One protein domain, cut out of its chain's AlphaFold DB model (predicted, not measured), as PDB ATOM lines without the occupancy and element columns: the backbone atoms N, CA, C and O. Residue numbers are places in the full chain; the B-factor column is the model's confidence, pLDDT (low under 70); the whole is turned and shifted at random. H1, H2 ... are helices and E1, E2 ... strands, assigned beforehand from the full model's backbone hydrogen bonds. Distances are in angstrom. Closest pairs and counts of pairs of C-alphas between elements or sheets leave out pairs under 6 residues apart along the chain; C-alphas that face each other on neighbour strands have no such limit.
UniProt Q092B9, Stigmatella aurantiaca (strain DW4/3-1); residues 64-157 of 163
ATOM      1  N   GLN A  64     -52.432  39.773  28.307       96.94
ATOM      2  CA  GLN A  64     -52.913  39.496  26.956       96.94
ATOM      3  C   GLN A  64     -54.414  39.777  26.834       96.94
ATOM      4  O   GLN A  64     -55.206  39.379  27.690       96.94
ATOM      5  N   GLU A  65     -54.802  40.413  25.733       97.62
ATOM      6  CA  GLU A  65     -56.186  40.577  25.293       97.62
ATOM      7  C   GLU A  65     -56.301  40.170  23.817       97.62
ATOM      8  O   GLU A  65     -55.476  40.553  22.990       97.62
ATOM      9  N   THR A  66     -57.344  39.409  23.486       97.31
ATOM     10  CA  THR A  66     -57.687  39.035  22.108       97.31
ATOM     11  C   THR A  66     -59.076  39.578  21.804       97.31
ATOM     12  O   THR A  66     -60.033  39.285  22.520       97.31
ATOM     13  N   LEU A  67     -59.175  40.408  20.768       95.12
ATOM     14  CA  LEU A  67     -60.380  41.148  20.413       95.12
ATOM     15  C   LEU A  67     -60.782  40.802  18.974       95.12
ATOM     16  O   LEU A  67     -60.300  41.409  18.014       95.12
ATOM     17  N   GLU A  68     -61.687  39.838  18.825       94.00
ATOM     18  CA  GLU A  68     -62.277  39.490  17.527       94.00
ATOM     19  C   GLU A  68     -63.051  40.683  16.961       94.00
ATOM     20  O   GLU A  68     -63.910  41.259  17.638       94.00
ATOM     21  N   LYS A  69     -62.717  41.093  15.729       90.00
ATOM     22  CA  LYS A  69     -63.267  42.299  15.077       90.00
ATOM     23  C   LYS A  69     -63.192  43.560  15.954       90.00
ATOM     24  O   LYS A  69     -64.004  44.485  15.821       90.00
ATOM     25  N   GLY A  70     -62.224  43.573  16.873       89.62
ATOM     26  CA  GLY A  70     -62.040  44.595  17.891       89.62
ATOM     27  C   GLY A  70     -61.563  45.936  17.344       89.62
ATOM     28  O   GLY A  70     -61.467  46.161  16.139       89.62
ATOM     29  N   LYS A  71     -61.259  46.857  18.260       92.56
ATOM     30  CA  LYS A  71     -60.669  48.159  17.937       92.56
ATOM     31  C   LYS A  71     -59.275  48.259  18.580       92.56
ATOM     32  O   LYS A  71     -59.202  48.119  19.807       92.56
ATOM     33  N   PRO A  72     -58.205  48.502  17.799       94.38
ATOM     34  CA  PRO A  72     -56.897  48.824  18.355       94.38
ATOM     35  C   PRO A  72     -56.930  50.207  19.027       94.38
ATOM     36  O   PRO A  72     -57.832  51.019  18.782       94.38
ATOM     37  N   GLN A  73     -55.987  50.440  19.931       93.75
ATOM     38  CA  GLN A  73     -55.729  51.744  20.544       93.75
ATOM     39  C   GLN A  73     -54.805  52.594  19.675       93.75
ATOM     40  O   GLN A  73     -54.973  53.811  19.648       93.75
ATOM     41  N   ASP A  74     -53.871  51.957  18.974       95.44
ATOM     42  CA  ASP A  74     -52.970  52.591  18.023       95.44
ATOM     43  C   ASP A  74     -53.732  53.178  16.819       95.44
ATOM     44  O   ASP A  74     -54.658  52.563  16.278       95.44
ATOM     45  N   GLU A  75     -53.361  54.398  16.426       93.62
ATOM     46  CA  GLU A  75     -54.063  55.165  15.392       93.62
ATOM     47  C   GLU A  75     -53.814  54.619  13.980       93.62
ATOM     48  O   GLU A  75     -54.743  54.602  13.168       93.62
ATOM     49  N   GLU A  76     -52.610  54.113  13.696       93.00
ATOM     50  CA  GLU A  76     -52.264  53.540  12.388       93.00
ATOM     51  C   GLU A  76     -53.016  52.220  12.180       93.00
ATOM     52  O   GLU A  76     -53.706  52.029  11.173       93.00
ATOM     53  N   LEU A  77     -53.007  51.342  13.192       96.00
ATOM     54  CA  LEU A  77     -53.798  50.105  13.155       96.00
ATOM     55  C   LEU A  77     -55.302  50.386  13.070       96.00
ATOM     56  O   LEU A  77     -56.054  49.609  12.473       96.00
ATOM     57  N   LEU A  78     -55.770  51.493  13.651       94.75
ATOM     58  CA  LEU A  78     -57.164  51.891  13.520       94.75
ATOM     59  C   LEU A  78     -57.521  52.230  12.070       94.75
ATOM     60  O   LEU A  78     -58.625  51.884  11.636       94.75
ATOM     61  N   GLY A  79     -56.615  52.886  11.342       93.12
ATOM     62  CA  GLY A  79     -56.743  53.131   9.907       93.12
ATOM     63  C   GLY A  79     -56.942  51.828   9.135       93.12
ATOM     64  O   GLY A  79     -57.942  51.684   8.430       93.12
ATOM     65  N   MET A  80     -56.086  50.832   9.380       94.00
ATOM     66  CA  MET A  80     -56.178  49.515   8.732       94.00
ATOM     67  C   MET A  80     -57.491  48.790   9.041       94.00
ATOM     68  O   MET A  80     -58.150  48.261   8.149       94.00
ATOM     69  N   VAL A  81     -57.961  48.827  10.294       93.81
ATOM     70  CA  VAL A  81     -59.267  48.246  10.651       93.81
ATOM     71  C   VAL A  81     -60.418  48.891   9.872       93.81
ATOM     72  O   VAL A  81     -61.410  48.224   9.571       93.81
ATOM     73  N   GLN A  82     -60.336  50.185   9.552       92.75
ATOM     74  CA  GLN A  82     -61.364  50.842   8.740       92.75
ATOM     75  C   GLN A  82     -61.341  50.363   7.287       92.75
ATOM     76  O   GLN A  82     -62.405  50.285   6.675       92.75
ATOM     77  N   GLU A  83     -60.169  50.045   6.744       92.12
ATOM     78  CA  GLU A  83     -60.008  49.491   5.396       92.12
ATOM     79  C   GLU A  83     -60.544  48.061   5.327       92.12
ATOM     80  O   GLU A  83     -61.487  47.806   4.577       92.12
ATOM     81  N   LEU A  84     -60.108  47.185   6.234       92.19
ATOM     82  CA  LEU A  84     -60.590  45.800   6.326       92.19
ATOM     83  C   LEU A  84     -62.114  45.713   6.501       92.19
ATOM     84  O   LEU A  84     -62.781  44.855   5.921       92.19
ATOM     85  N   LYS A  85     -62.710  46.638   7.266       90.00
ATOM     86  CA  LYS A  85     -64.172  46.714   7.413       90.00
ATOM     87  C   LYS A  85     -64.887  47.092   6.119       90.00
ATOM     88  O   LYS A  85     -65.990  46.592   5.901       90.00
ATOM     89  N   LYS A  86     -64.310  47.957   5.276       89.94
ATOM     90  CA  LYS A  86     -64.889  48.280   3.955       89.94
ATOM     91  C   LYS A  86     -64.891  47.050   3.050       89.94
ATOM     92  O   LYS A  86     -65.826  46.873   2.276       89.94
ATOM     93  N   GLU A  87     -63.888  46.195   3.200       88.75
ATOM     94  CA  GLU A  87     -63.712  44.960   2.432       88.75
ATOM     95  C   GLU A  87     -64.469  43.762   3.021       88.75
ATOM     96  O   GLU A  87     -64.505  42.694   2.422       88.75
ATOM     97  N   SER A  88     -65.144  43.940   4.165       84.19
ATOM     98  CA  SER A  88     -65.806  42.858   4.915       84.19
ATOM     99  C   SER A  88     -64.859  41.717   5.311       84.19
ATOM    100  O   SER A  88     -65.303  40.582   5.476       84.19
ATOM    101  N   ALA A  89     -63.571  42.020   5.486       88.81
ATOM    102  CA  ALA A  89     -62.569  41.057   5.913       88.81
ATOM    103  C   ALA A  89     -62.735  40.700   7.400       88.81
ATOM    104  O   ALA A  89     -63.054  41.550   8.242       88.81
ATOM    105  N   ASP A  90     -62.497  39.432   7.728       93.75
ATOM    106  CA  ASP A  90     -62.394  38.972   9.109       93.75
ATOM    107  C   ASP A  90     -60.999  39.283   9.658       93.75
ATOM    108  O   ASP A  90     -59.989  39.065   8.991       93.75
ATOM    109  N   PHE A  91     -60.946  39.801  10.886       96.19
ATOM    110  CA  PHE A  91     -59.694  40.163  11.535       96.19
ATOM    111  C   PHE A  91     -59.775  40.029  13.058       96.19
ATOM    112  O   PHE A  91     -60.851  40.118  13.665       96.19
ATOM    113  N   THR A  92     -58.606  39.902  13.676       97.38
ATOM    114  CA  THR A  92     -58.427  39.822  15.127       97.38
ATOM    115  C   THR A  92     -57.366  40.817  15.569       97.38
ATOM    116  O   THR A  92     -56.324  40.944  14.933       97.38
ATOM    117  N   VAL A  93     -57.622  41.519  16.674       97.44
ATOM    118  CA  VAL A  93     -56.621  42.373  17.323       97.44
ATOM    119  C   VAL A  93     -56.101  41.666  18.565       97.44
ATOM    120  O   VAL A  93     -56.863  41.367  19.486       97.44
ATOM    121  N   TYR A  94     -54.799  41.433  18.605       97.94
ATOM    122  CA  TYR A  94     -54.067  41.000  19.786       97.94
ATOM    123  C   TYR A  94     -53.456  42.218  20.464       97.94
ATOM    124  O   TYR A  94     -52.836  43.048  19.801       97.94
ATOM    125  N   ARG A  95     -53.610  42.327  21.781       97.75
ATOM    126  CA  ARG A  95     -52.994  43.380  22.590       97.75
ATOM    127  C   ARG A  95     -52.225  42.763  23.743       97.75
ATOM    128  O   ARG A  95     -52.773  41.977  24.515       97.75
ATOM    129  N   TYR A  96     -50.975  43.177  23.871       97.50
ATOM    130  CA  TYR A  96     -50.081  42.796  24.951       97.50
ATOM    131  C   TYR A  96     -49.635  44.049  25.692       97.50
ATOM    132  O   TYR A  96     -49.118  44.983  25.083       97.50
ATOM    133  N   THR A  97     -49.820  44.074  27.010       96.00
ATOM    134  CA  THR A  97     -49.433  45.210  27.859       96.00
ATOM    135  C   THR A  97     -48.561  44.738  29.021       96.00
ATOM    136  O   THR A  97     -48.912  43.779  29.706       96.00
ATOM    137  N   SER A  98     -47.438  45.417  29.258       94.94
ATOM    138  CA  SER A  98     -46.523  45.169  30.381       94.94
ATOM    139  C   SER A  98     -45.974  46.502  30.887       94.94
ATOM    140  O   SER A  98     -45.171  47.152  30.218       94.94
ATOM    141  N   GLY A  99     -46.381  46.921  32.088       91.38
ATOM    142  CA  GLY A  99     -46.016  48.236  32.616       91.38
ATOM    143  C   GLY A  99     -46.540  49.362  31.718       91.38
ATOM    144  O   GLY A  99     -47.747  49.484  31.530       91.38
ATOM    145  N   SER A 100     -45.637  50.182  31.176       90.62
ATOM    146  CA  SER A 100     -45.963  51.243  30.210       90.62
ATOM    147  C   SER A 100     -45.968  50.779  28.754       90.62
ATOM    148  O   SER A 100     -46.416  51.525  27.887       90.62
ATOM    149  N   ASP A 101     -45.447  49.587  28.468       93.69
ATOM    150  CA  ASP A 101     -45.325  49.099  27.101       93.69
ATOM    151  C   ASP A 101     -46.634  48.455  26.653       93.69
ATOM    152  O   ASP A 101     -47.228  47.649  27.375       93.69
ATOM    153  N   THR A 102     -47.071  48.803  25.445       95.50
ATOM    154  CA  THR A 102     -48.193  48.166  24.757       95.50
ATOM    155  C   THR A 102     -47.761  47.787  23.349       95.50
ATOM    156  O   THR A 102     -47.107  48.572  22.661       95.50
ATOM    157  N   VAL A 103     -48.119  46.571  22.950       97.62
ATOM    158  CA  VAL A 103     -47.976  46.061  21.590       97.62
ATOM    159  C   VAL A 103     -49.348  45.639  21.107       97.62
ATOM    160  O   VAL A 103     -50.068  44.929  21.812       97.62
ATOM    161  N   GLU A 104     -49.709  46.088  19.916       98.00
ATOM    162  CA  GLU A 104     -50.929  45.664  19.247       98.00
ATOM    163  C   GLU A 104     -50.582  45.017  17.914       98.00
ATOM    164  O   GLU A 104     -49.703  45.485  17.193       98.00
ATOM    165  N   THR A 105     -51.247  43.910  17.601       98.12
ATOM    166  CA  THR A 105     -51.112  43.210  16.324       98.12
ATOM    167  C   THR A 105     -52.492  42.934  15.761       98.12
ATOM    168  O   THR A 105     -53.307  42.254  16.382       98.12
ATOM    169  N   LEU A 106     -52.758  43.499  14.594       98.00
ATOM    170  CA  LEU A 106     -53.928  43.239  13.780       98.00
ATOM    171  C   LEU A 106     -53.590  42.103  12.818       98.00
ATOM    172  O   LEU A 106     -52.629  42.216  12.071       98.00
ATOM    173  N   VAL A 107     -54.380  41.036  12.827       97.56
ATOM    174  CA  VAL A 107     -54.220  39.882  11.935       97.56
ATOM    175  C   VAL A 107     -55.469  39.751  11.076       97.56
ATOM    176  O   VAL A 107     -56.574  39.718  11.624       97.56
ATOM    177  N   ALA A 108     -55.298  39.657   9.759       95.75
ATOM    178  CA  ALA A 108     -56.371  39.396   8.804       95.75
ATOM    179  C   ALA A 108     -55.903  38.360   7.776       95.75
ATOM    180  O   ALA A 108     -54.992  38.610   6.989       95.75
ATOM    181  N   GLY A 109     -56.515  37.173   7.801       92.69
ATOM    182  CA  GLY A 109     -56.051  36.046   6.994       92.69
ATOM    183  C   GLY A 109     -54.600  35.694   7.323       92.69
ATOM    184  O   GLY A 109     -54.286  35.368   8.466       92.69
ATOM    185  N   SER A 110     -53.735  35.765   6.316       93.69
ATOM    186  CA  SER A 110     -52.308  35.473   6.439       93.69
ATOM    187  C   SER A 110     -51.434  36.723   6.561       93.69
ATOM    188  O   SER A 110     -50.215  36.609   6.595       93.69
ATOM    189  N   GLN A 111     -52.033  37.912   6.630       95.50
ATOM    190  CA  GLN A 111     -51.321  39.175   6.798       95.50
ATOM    191  C   GLN A 111     -51.487  39.702   8.220       95.50
ATOM    192  O   GLN A 111     -52.523  39.510   8.871       95.50
ATOM    193  N   ALA A 112     -50.466  40.407   8.699       97.31
ATOM    194  CA  ALA A 112     -50.528  41.086   9.978       97.31
ATOM    195  C   ALA A 112     -49.813  42.437   9.978       97.31
ATOM    196  O   ALA A 112     -48.800  42.653   9.313       97.31
ATOM    197  N   TRP A 113     -50.339  43.334  10.807       97.50
ATOM    198  CA  TRP A 113     -49.807  44.662  11.073       97.50
ATOM    199  C   TRP A 113     -49.589  44.823  12.569       97.50
ATOM    200  O   TRP A 113     -50.483  44.537  13.365       97.50
ATOM    201  N   MET A 114     -48.416  45.291  12.972       98.25
ATOM    202  CA  MET A 114     -48.038  45.426  14.373       98.25
ATOM    203  C   MET A 114     -47.563  46.839  14.686       98.25
ATOM    204  O   MET A 114     -46.675  47.366  14.021       98.25
ATOM    205  N   ALA A 115     -48.090  47.399  15.771       97.69
ATOM    206  CA  ALA A 115     -47.573  48.596  16.416       97.69
ATOM    207  C   ALA A 115     -46.828  48.189  17.694       97.69
ATOM    208  O   ALA A 115     -47.414  47.622  18.619       97.69
ATOM    209  N   ALA A 116     -45.520  48.449  17.747       95.69
ATOM    210  CA  ALA A 116     -44.676  48.083  18.885       95.69
ATOM    211  C   ALA A 116     -43.532  49.084  19.069       95.69
ATOM    212  O   ALA A 116     -42.733  49.275  18.153       95.69
ATOM    213  N   GLY A 117     -43.402  49.666  20.266       89.75
ATOM    214  CA  GLY A 117     -42.299  50.582  20.600       89.75
ATOM    215  C   GLY A 117     -42.313  51.907  19.824       89.75
ATOM    216  O   GLY A 117     -41.258  52.519  19.651       89.75
ATOM    217  N   GLY A 118     -43.491  52.335  19.356       88.31
ATOM    218  CA  GLY A 118     -43.670  53.533  18.526       88.31
ATOM    219  C   GLY A 118     -43.309  53.336  17.051       88.31
ATOM    220  O   GLY A 118     -43.133  54.314  16.334       88.31
ATOM    221  N   GLU A 119     -43.162  52.088  16.611       92.56
ATOM    222  CA  GLU A 119     -42.865  51.726  15.229       92.56
ATOM    223  C   GLU A 119     -43.916  50.758  14.691       92.56
ATOM    224  O   GLU A 119     -44.538  50.011  15.456       92.56
ATOM    225  N   TYR A 120     -44.057  50.760  13.369       94.94
ATOM    226  CA  TYR A 120     -45.046  49.984  12.638       94.94
ATOM    227  C   TYR A 120     -44.389  48.918  11.766       94.94
ATOM    228  O   TYR A 120     -43.368  49.171  11.126       94.94
ATOM    229  N   TYR A 121     -44.990  47.734  11.744       96.06
ATOM    230  CA  TYR A 121     -44.489  46.561  11.042       96.06
ATOM    231  C   TYR A 121     -45.629  45.905  10.285       96.06
ATOM    232  O   TYR A 121     -46.745  45.827  10.788       96.06
ATOM    233  N   PHE A 122     -45.321  45.406   9.099       96.00
ATOM    234  CA  PHE A 122     -46.243  44.678   8.242       96.00
ATOM    235  C   PHE A 122     -45.540  43.450   7.677       96.00
ATOM    236  O   PHE A 122     -44.320  43.478   7.491       96.00
ATOM    237  N   GLY A 123     -46.299  42.394   7.413       96.00
ATOM    238  CA  GLY A 123     -45.824  41.210   6.714       96.00
ATOM    239  C   GLY A 123     -46.717  39.998   6.951       96.00
ATOM    240  O   GLY A 123     -47.896  40.128   7.303       96.00
ATOM    241  N   GLN A 124     -46.123  38.825   6.779       96.50
ATOM    242  CA  GLN A 124     -46.807  37.543   6.827       96.50
ATOM    243  C   GLN A 124     -47.036  37.085   8.272       96.50
ATOM    244  O   GLN A 124     -46.144  37.137   9.120       96.50
ATOM    245  N   TRP A 125     -48.245  36.613   8.550       96.88
ATOM    246  CA  TRP A 125     -48.631  36.025   9.822       96.88
ATOM    247  C   TRP A 125     -48.460  34.507   9.808       96.88
ATOM    248  O   TRP A 125     -49.049  33.817   8.972       96.88
ATOM    249  N   ASP A 126     -47.712  33.995  10.781       94.88
ATOM    250  CA  ASP A 126     -47.670  32.575  11.115       94.88
ATOM    251  C   ASP A 126     -48.595  32.322  12.314       94.88
ATOM    252  O   ASP A 126     -48.336  32.752  13.443       94.88
ATOM    253  N   GLU A 127     -49.709  31.638  12.056       93.50
ATOM    254  CA  GLU A 127     -50.728  31.332  13.061       93.50
ATOM    255  C   GLU A 127     -50.289  30.239  14.043       93.50
ATOM    256  O   GLU A 127     -50.711  30.278  15.204       93.50
ATOM    257  N   ASP A 128     -49.438  29.307  13.609       92.81
ATOM    258  CA  ASP A 128     -48.982  28.178  14.422       92.81
ATOM    259  C   ASP A 128     -47.939  28.648  15.444       92.81
ATOM    260  O   ASP A 128     -48.043  28.350  16.638       92.81
ATOM    261  N   GLU A 129     -46.980  29.460  14.995       93.62
ATOM    262  CA  GLU A 129     -45.921  30.023  15.842       93.62
ATOM    263  C   GLU A 129     -46.327  31.350  16.511       93.62
ATOM    264  O   GLU A 129     -45.656  31.826  17.434       93.62
ATOM    265  N   LYS A 130     -47.452  31.946  16.092       95.19
ATOM    266  CA  LYS A 130     -47.962  33.246  16.569       95.19
ATOM    267  C   LYS A 130     -46.935  34.370  16.412       95.19
ATOM    268  O   LYS A 130     -46.707  35.164  17.338       95.19
ATOM    269  N   VAL A 131     -46.331  34.448  15.229       96.56
ATOM    270  CA  VAL A 131     -45.307  35.441  14.885       96.56
ATOM    271  C   VAL A 131     -45.622  36.180  13.588       96.56
ATOM    272  O   VAL A 131     -46.292  35.675  12.695       96.56
ATOM    273  N   LEU A 132     -45.105  37.402  13.500       97.06
ATOM    274  CA  LEU A 132     -45.102  38.236  12.307       97.06
ATOM    275  C   LEU A 132     -43.727  38.158  11.633       97.06
ATOM    276  O   LEU A 132     -42.730  38.586  12.219       97.06
ATOM    277  N   GLU A 133     -43.685  37.681  10.394       95.62
ATOM    278  CA  GLU A 133     -42.519  37.752   9.512       95.62
ATOM    279  C   GLU A 133     -42.531  39.076   8.736       95.62
ATOM    280  O   GLU A 133     -43.273  39.268   7.773       95.62
ATOM    281  N   VAL A 134     -41.709  40.027   9.171       94.88
ATOM    282  CA  VAL A 134     -41.758  41.412   8.689       94.88
ATOM    283  C   VAL A 134     -41.278  41.514   7.243       94.88
ATOM    284  O   VAL A 134     -40.182  41.058   6.906       94.88
ATOM    285  N   GLY A 135     -42.053  42.213   6.419       92.62
ATOM    286  CA  GLY A 135     -41.761  42.506   5.017       92.62
ATOM    287  C   GLY A 135     -41.948  41.320   4.077       92.62
ATOM    288  O   GLY A 135     -41.686  41.468   2.893       92.62
ATOM    289  N   ARG A 136     -42.356  40.153   4.589       93.00
ATOM    290  CA  ARG A 136     -42.692  39.010   3.745       93.00
ATOM    291  C   ARG A 136     -44.105  39.191   3.213       93.00
ATOM    292  O   ARG A 136     -45.011  39.448   4.007       93.00
ATOM    293  N   ASP A 137     -44.272  39.011   1.911       89.94
ATOM    294  CA  ASP A 137     -45.579  38.976   1.261       89.94
ATOM    295  C   ASP A 137     -45.596  37.868   0.202       89.94
ATOM    296  O   ASP A 137     -45.064  38.018  -0.901       89.94
ATOM    297  N   ASP A 138     -46.207  36.737   0.553       87.25
ATOM    298  CA  ASP A 138     -46.285  35.569  -0.328       87.25
ATOM    299  C   ASP A 138     -47.203  35.822  -1.542       87.25
ATOM    300  O   ASP A 138     -47.037  35.178  -2.579       87.25
ATOM    301  N   GLU A 139     -48.154  36.763  -1.459       86.31
ATOM    302  CA  GLU A 139     -49.029  37.108  -2.591       86.31
ATOM    303  C   GLU A 139     -48.297  37.933  -3.657       86.31
ATOM    304  O   GLU A 139     -48.681  37.934  -4.835       86.31
ATOM    305  N   HIS A 140     -47.232  38.627  -3.258       84.38
ATOM    306  CA  HIS A 140     -46.434  39.500  -4.118       84.38
ATOM    307  C   HIS A 140     -45.007  38.991  -4.372       84.38
ATOM    308  O   HIS A 140     -44.242  39.675  -5.052       84.38
ATOM    309  N   ASP A 141     -44.678  37.776  -3.913       86.62
ATOM    310  CA  ASP A 141     -43.337  37.169  -4.009       86.62
ATOM    311  C   ASP A 141     -42.249  38.079  -3.401       86.62
ATOM    312  O   ASP A 141     -41.113  38.147  -3.879       86.62
ATOM    313  N   GLU A 142     -42.609  38.831  -2.352       83.50
ATOM    314  CA  GLU A 142     -41.685  39.726  -1.663       83.50
ATOM    315  C   GLU A 142     -40.937  38.963  -0.563       83.50
ATOM    316  O   GLU A 142     -41.555  38.450   0.381       83.50
ATOM    317  N   PRO A 143     -39.593  38.884  -0.640       82.88
ATOM    318  CA  PRO A 143     -38.817  38.215   0.384       82.88
ATOM    319  C   PRO A 143     -38.881  39.007   1.691       82.88
ATOM    320  O   PRO A 143     -38.657  40.219   1.723       82.88
ATOM    321  N   GLY A 144     -39.122  38.295   2.791       84.25
ATOM    322  CA  GLY A 144     -39.115  38.888   4.120       84.25
ATOM    323  C   GLY A 144     -37.782  39.539   4.482       84.25
ATOM    324  O   GLY A 144     -36.710  39.135   4.037       84.25
ATOM    325  N   SER A 145     -37.837  40.513   5.389       85.00
ATOM    326  CA  SER A 145     -36.652  41.199   5.928       85.00
ATOM    327  C   SER A 145     -35.750  40.312   6.803       85.00
ATOM    328  O   SER A 145     -34.717  40.771   7.290       85.00
ATOM    329  N   GLY A 146     -36.163  39.068   7.063       84.44
ATOM    330  CA  GLY A 146     -35.538  38.163   8.030       84.44
ATOM    331  C   GLY A 146     -35.854  38.497   9.493       84.44
ATOM    332  O   GLY A 146     -35.362  37.820  10.394       84.44
ATOM    333  N   LEU A 147     -36.665  39.529   9.756       91.44
ATOM    334  CA  LEU A 147     -37.110  39.881  11.102       91.44
ATOM    335  C   LEU A 147     -38.415  39.156  11.437       91.44
ATOM    336  O   LEU A 147     -39.408  39.291  10.726       91.44
ATOM    337  N   VAL A 148     -38.418  38.448  12.564       94.94
ATOM    338  CA  VAL A 148     -39.586  37.725  13.077       94.94
ATOM    339  C   VAL A 148     -39.959  38.294  14.441       94.94
ATOM    340  O   VAL A 148     -39.120  38.346  15.341       94.94
ATOM    341  N   LEU A 149     -41.202  38.746  14.606       96.56
ATOM    342  CA  LEU A 149     -41.698  39.383  15.827       96.56
ATOM    343  C   LEU A 149     -42.792  38.547  16.487       96.56
ATOM    344  O   LEU A 149     -43.784  38.196  15.858       96.56
ATOM    345  N   LYS A 150     -42.661  38.304  17.792       96.69
ATOM    346  CA  LYS A 150     -43.763  37.789  18.620       96.69
ATOM    347  C   LYS A 150     -44.822  38.865  18.837       96.69
ATOM    348  O   LYS A 150     -44.525  40.057  18.774       96.69
ATOM    349  N   LEU A 151     -46.021  38.455  19.253       96.88
ATOM    350  CA  LEU A 151     -47.093  39.368  19.684       96.88
ATOM    351  C   LEU A 151     -46.703  40.302  20.849       96.88
ATOM    352  O   LEU A 151     -47.326  41.338  21.054       96.88
ATOM    353  N   THR A 152     -45.654  39.968  21.601       95.81
ATOM    354  CA  THR A 152     -45.054  40.827  22.636       95.81
ATOM    355  C   THR A 152     -44.136  41.913  22.062       95.81
ATOM    356  O   THR A 152     -43.574  42.698  22.818       95.81
ATOM    357  N   GLY A 153     -43.940  41.972  20.739       94.88
ATOM    358  CA  GLY A 153     -43.009  42.886  20.069       94.88
ATOM    359  C   GLY A 153     -41.533  42.541  20.291       94.88
ATOM    360  O   GLY A 153     -40.662  43.384  20.047       94.88
ATOM    361  N   GLU A 154     -41.256  41.333  20.786       94.62
ATOM    362  CA  GLU A 154     -39.921  40.760  20.956       94.62
ATOM    363  C   GLU A 154     -39.475  40.078  19.661       94.62
ATOM    364  O   GLU A 154     -40.249  39.344  19.041       94.62
ATOM    365  N   LEU A 155     -38.224  40.312  19.261       94.12
ATOM    366  CA  LEU A 155     -37.631  39.645  18.109       94.12
ATOM    367  C   LEU A 155     -37.328  38.180  18.432       94.12
ATOM    368  O   LEU A 155     -36.841  37.843  19.515       94.12
ATOM    369  N   VAL A 156     -37.576  37.316  17.454       90.25
ATOM    370  CA  VAL A 156     -37.150  35.920  17.448       90.25
ATOM    371  C   VAL A 156     -35.984  35.793  16.498       90.25
ATOM    372  O   VAL A 156     -36.028  36.270  15.367       90.25
ATOM    373  N   HIS A 157     -34.927  35.149  16.970       87.75
ATOM    374  CA  HIS A 157     -33.779  34.881  16.139       87.75
ATOM    375  C   HIS A 157     -33.076  33.615  16.594       87.75
ATOM    376  O   HIS A 157     -32.674  33.489  17.754       87.75
TER     377      HIS A 157
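What this domain is: This is residues 64 to 157 of the 163 residues of a protein of Stigmatella aurantiaca (strain DW4/3-1) (UniProt Q092B9). One antiparallel sheet of seven strands curls like part of a barrel and folds back on itself, E6 and E7 partly facing E1 to E4 with E5 as the hinge; the single helix H1 packs over E3 and E4 on the face turned away from E6 and E7. The 94 printed residues run E1 H1 E2 E3 E4 E5 E6 E7, with sheet order E1 - E2 - E3 - E4 - E5 - E6 - E7 and class mixed, helices and strands. The whole is compact and rounded, radius of gyration of the C-alphas 12.4 A, spans 33 by 32 by 23 A.

How they stand to each other: Edge strand E1, residues 64 to 68, is antiparallel to E2, residues 92 to 98, with N 65 and O 95 at 2.8 A. E2 and E3, residues 101 to 108, form a hairpin, N 94 and O 105 at 2.8 A. A meander, each strand the antiparallel neighbour of the one before, runs from E2 through E3, E4 (111 to 116), E5 (119 to 126) and E6 (131 to 134) to E7 (148 to 150). Its N and O pairs within hydrogen-bond range include N 106 and O 113, 2.8 A; N 114 and O 121, 2.8 A; N 133 and O 124, 2.8 A; N 132 and O 149, 2.8 A. E5 bends by 68 degrees at residue 123. H1, residues 75 to 86, is on the sheet at a height of 9.7 A, along the strands; the C-alphas of Leu 77 and Leu 106, the closest of H1 and E3, are 6.9 A apart. In H1 every O i to N i+4 pair is within hydrogen-bond range.

Where its parts are: E1 begins at C-alpha 64 (-52.913, 39.496, 26.956). H1 measures 17.2 A, E2 20.1 A, E3 23.5 A, E4 16.4 A and E5 20.2 A. E7 ends at C-alpha 150 (-43.763, 37.789, 18.620).

The domain as a whole: The farthest C-alphas, Gly 99 and Asp 141, are 38.4 A apart. The printed part has no cut; E6 to E7 is a long link of 13 residues. No printed residue is under 70 in pLDDT.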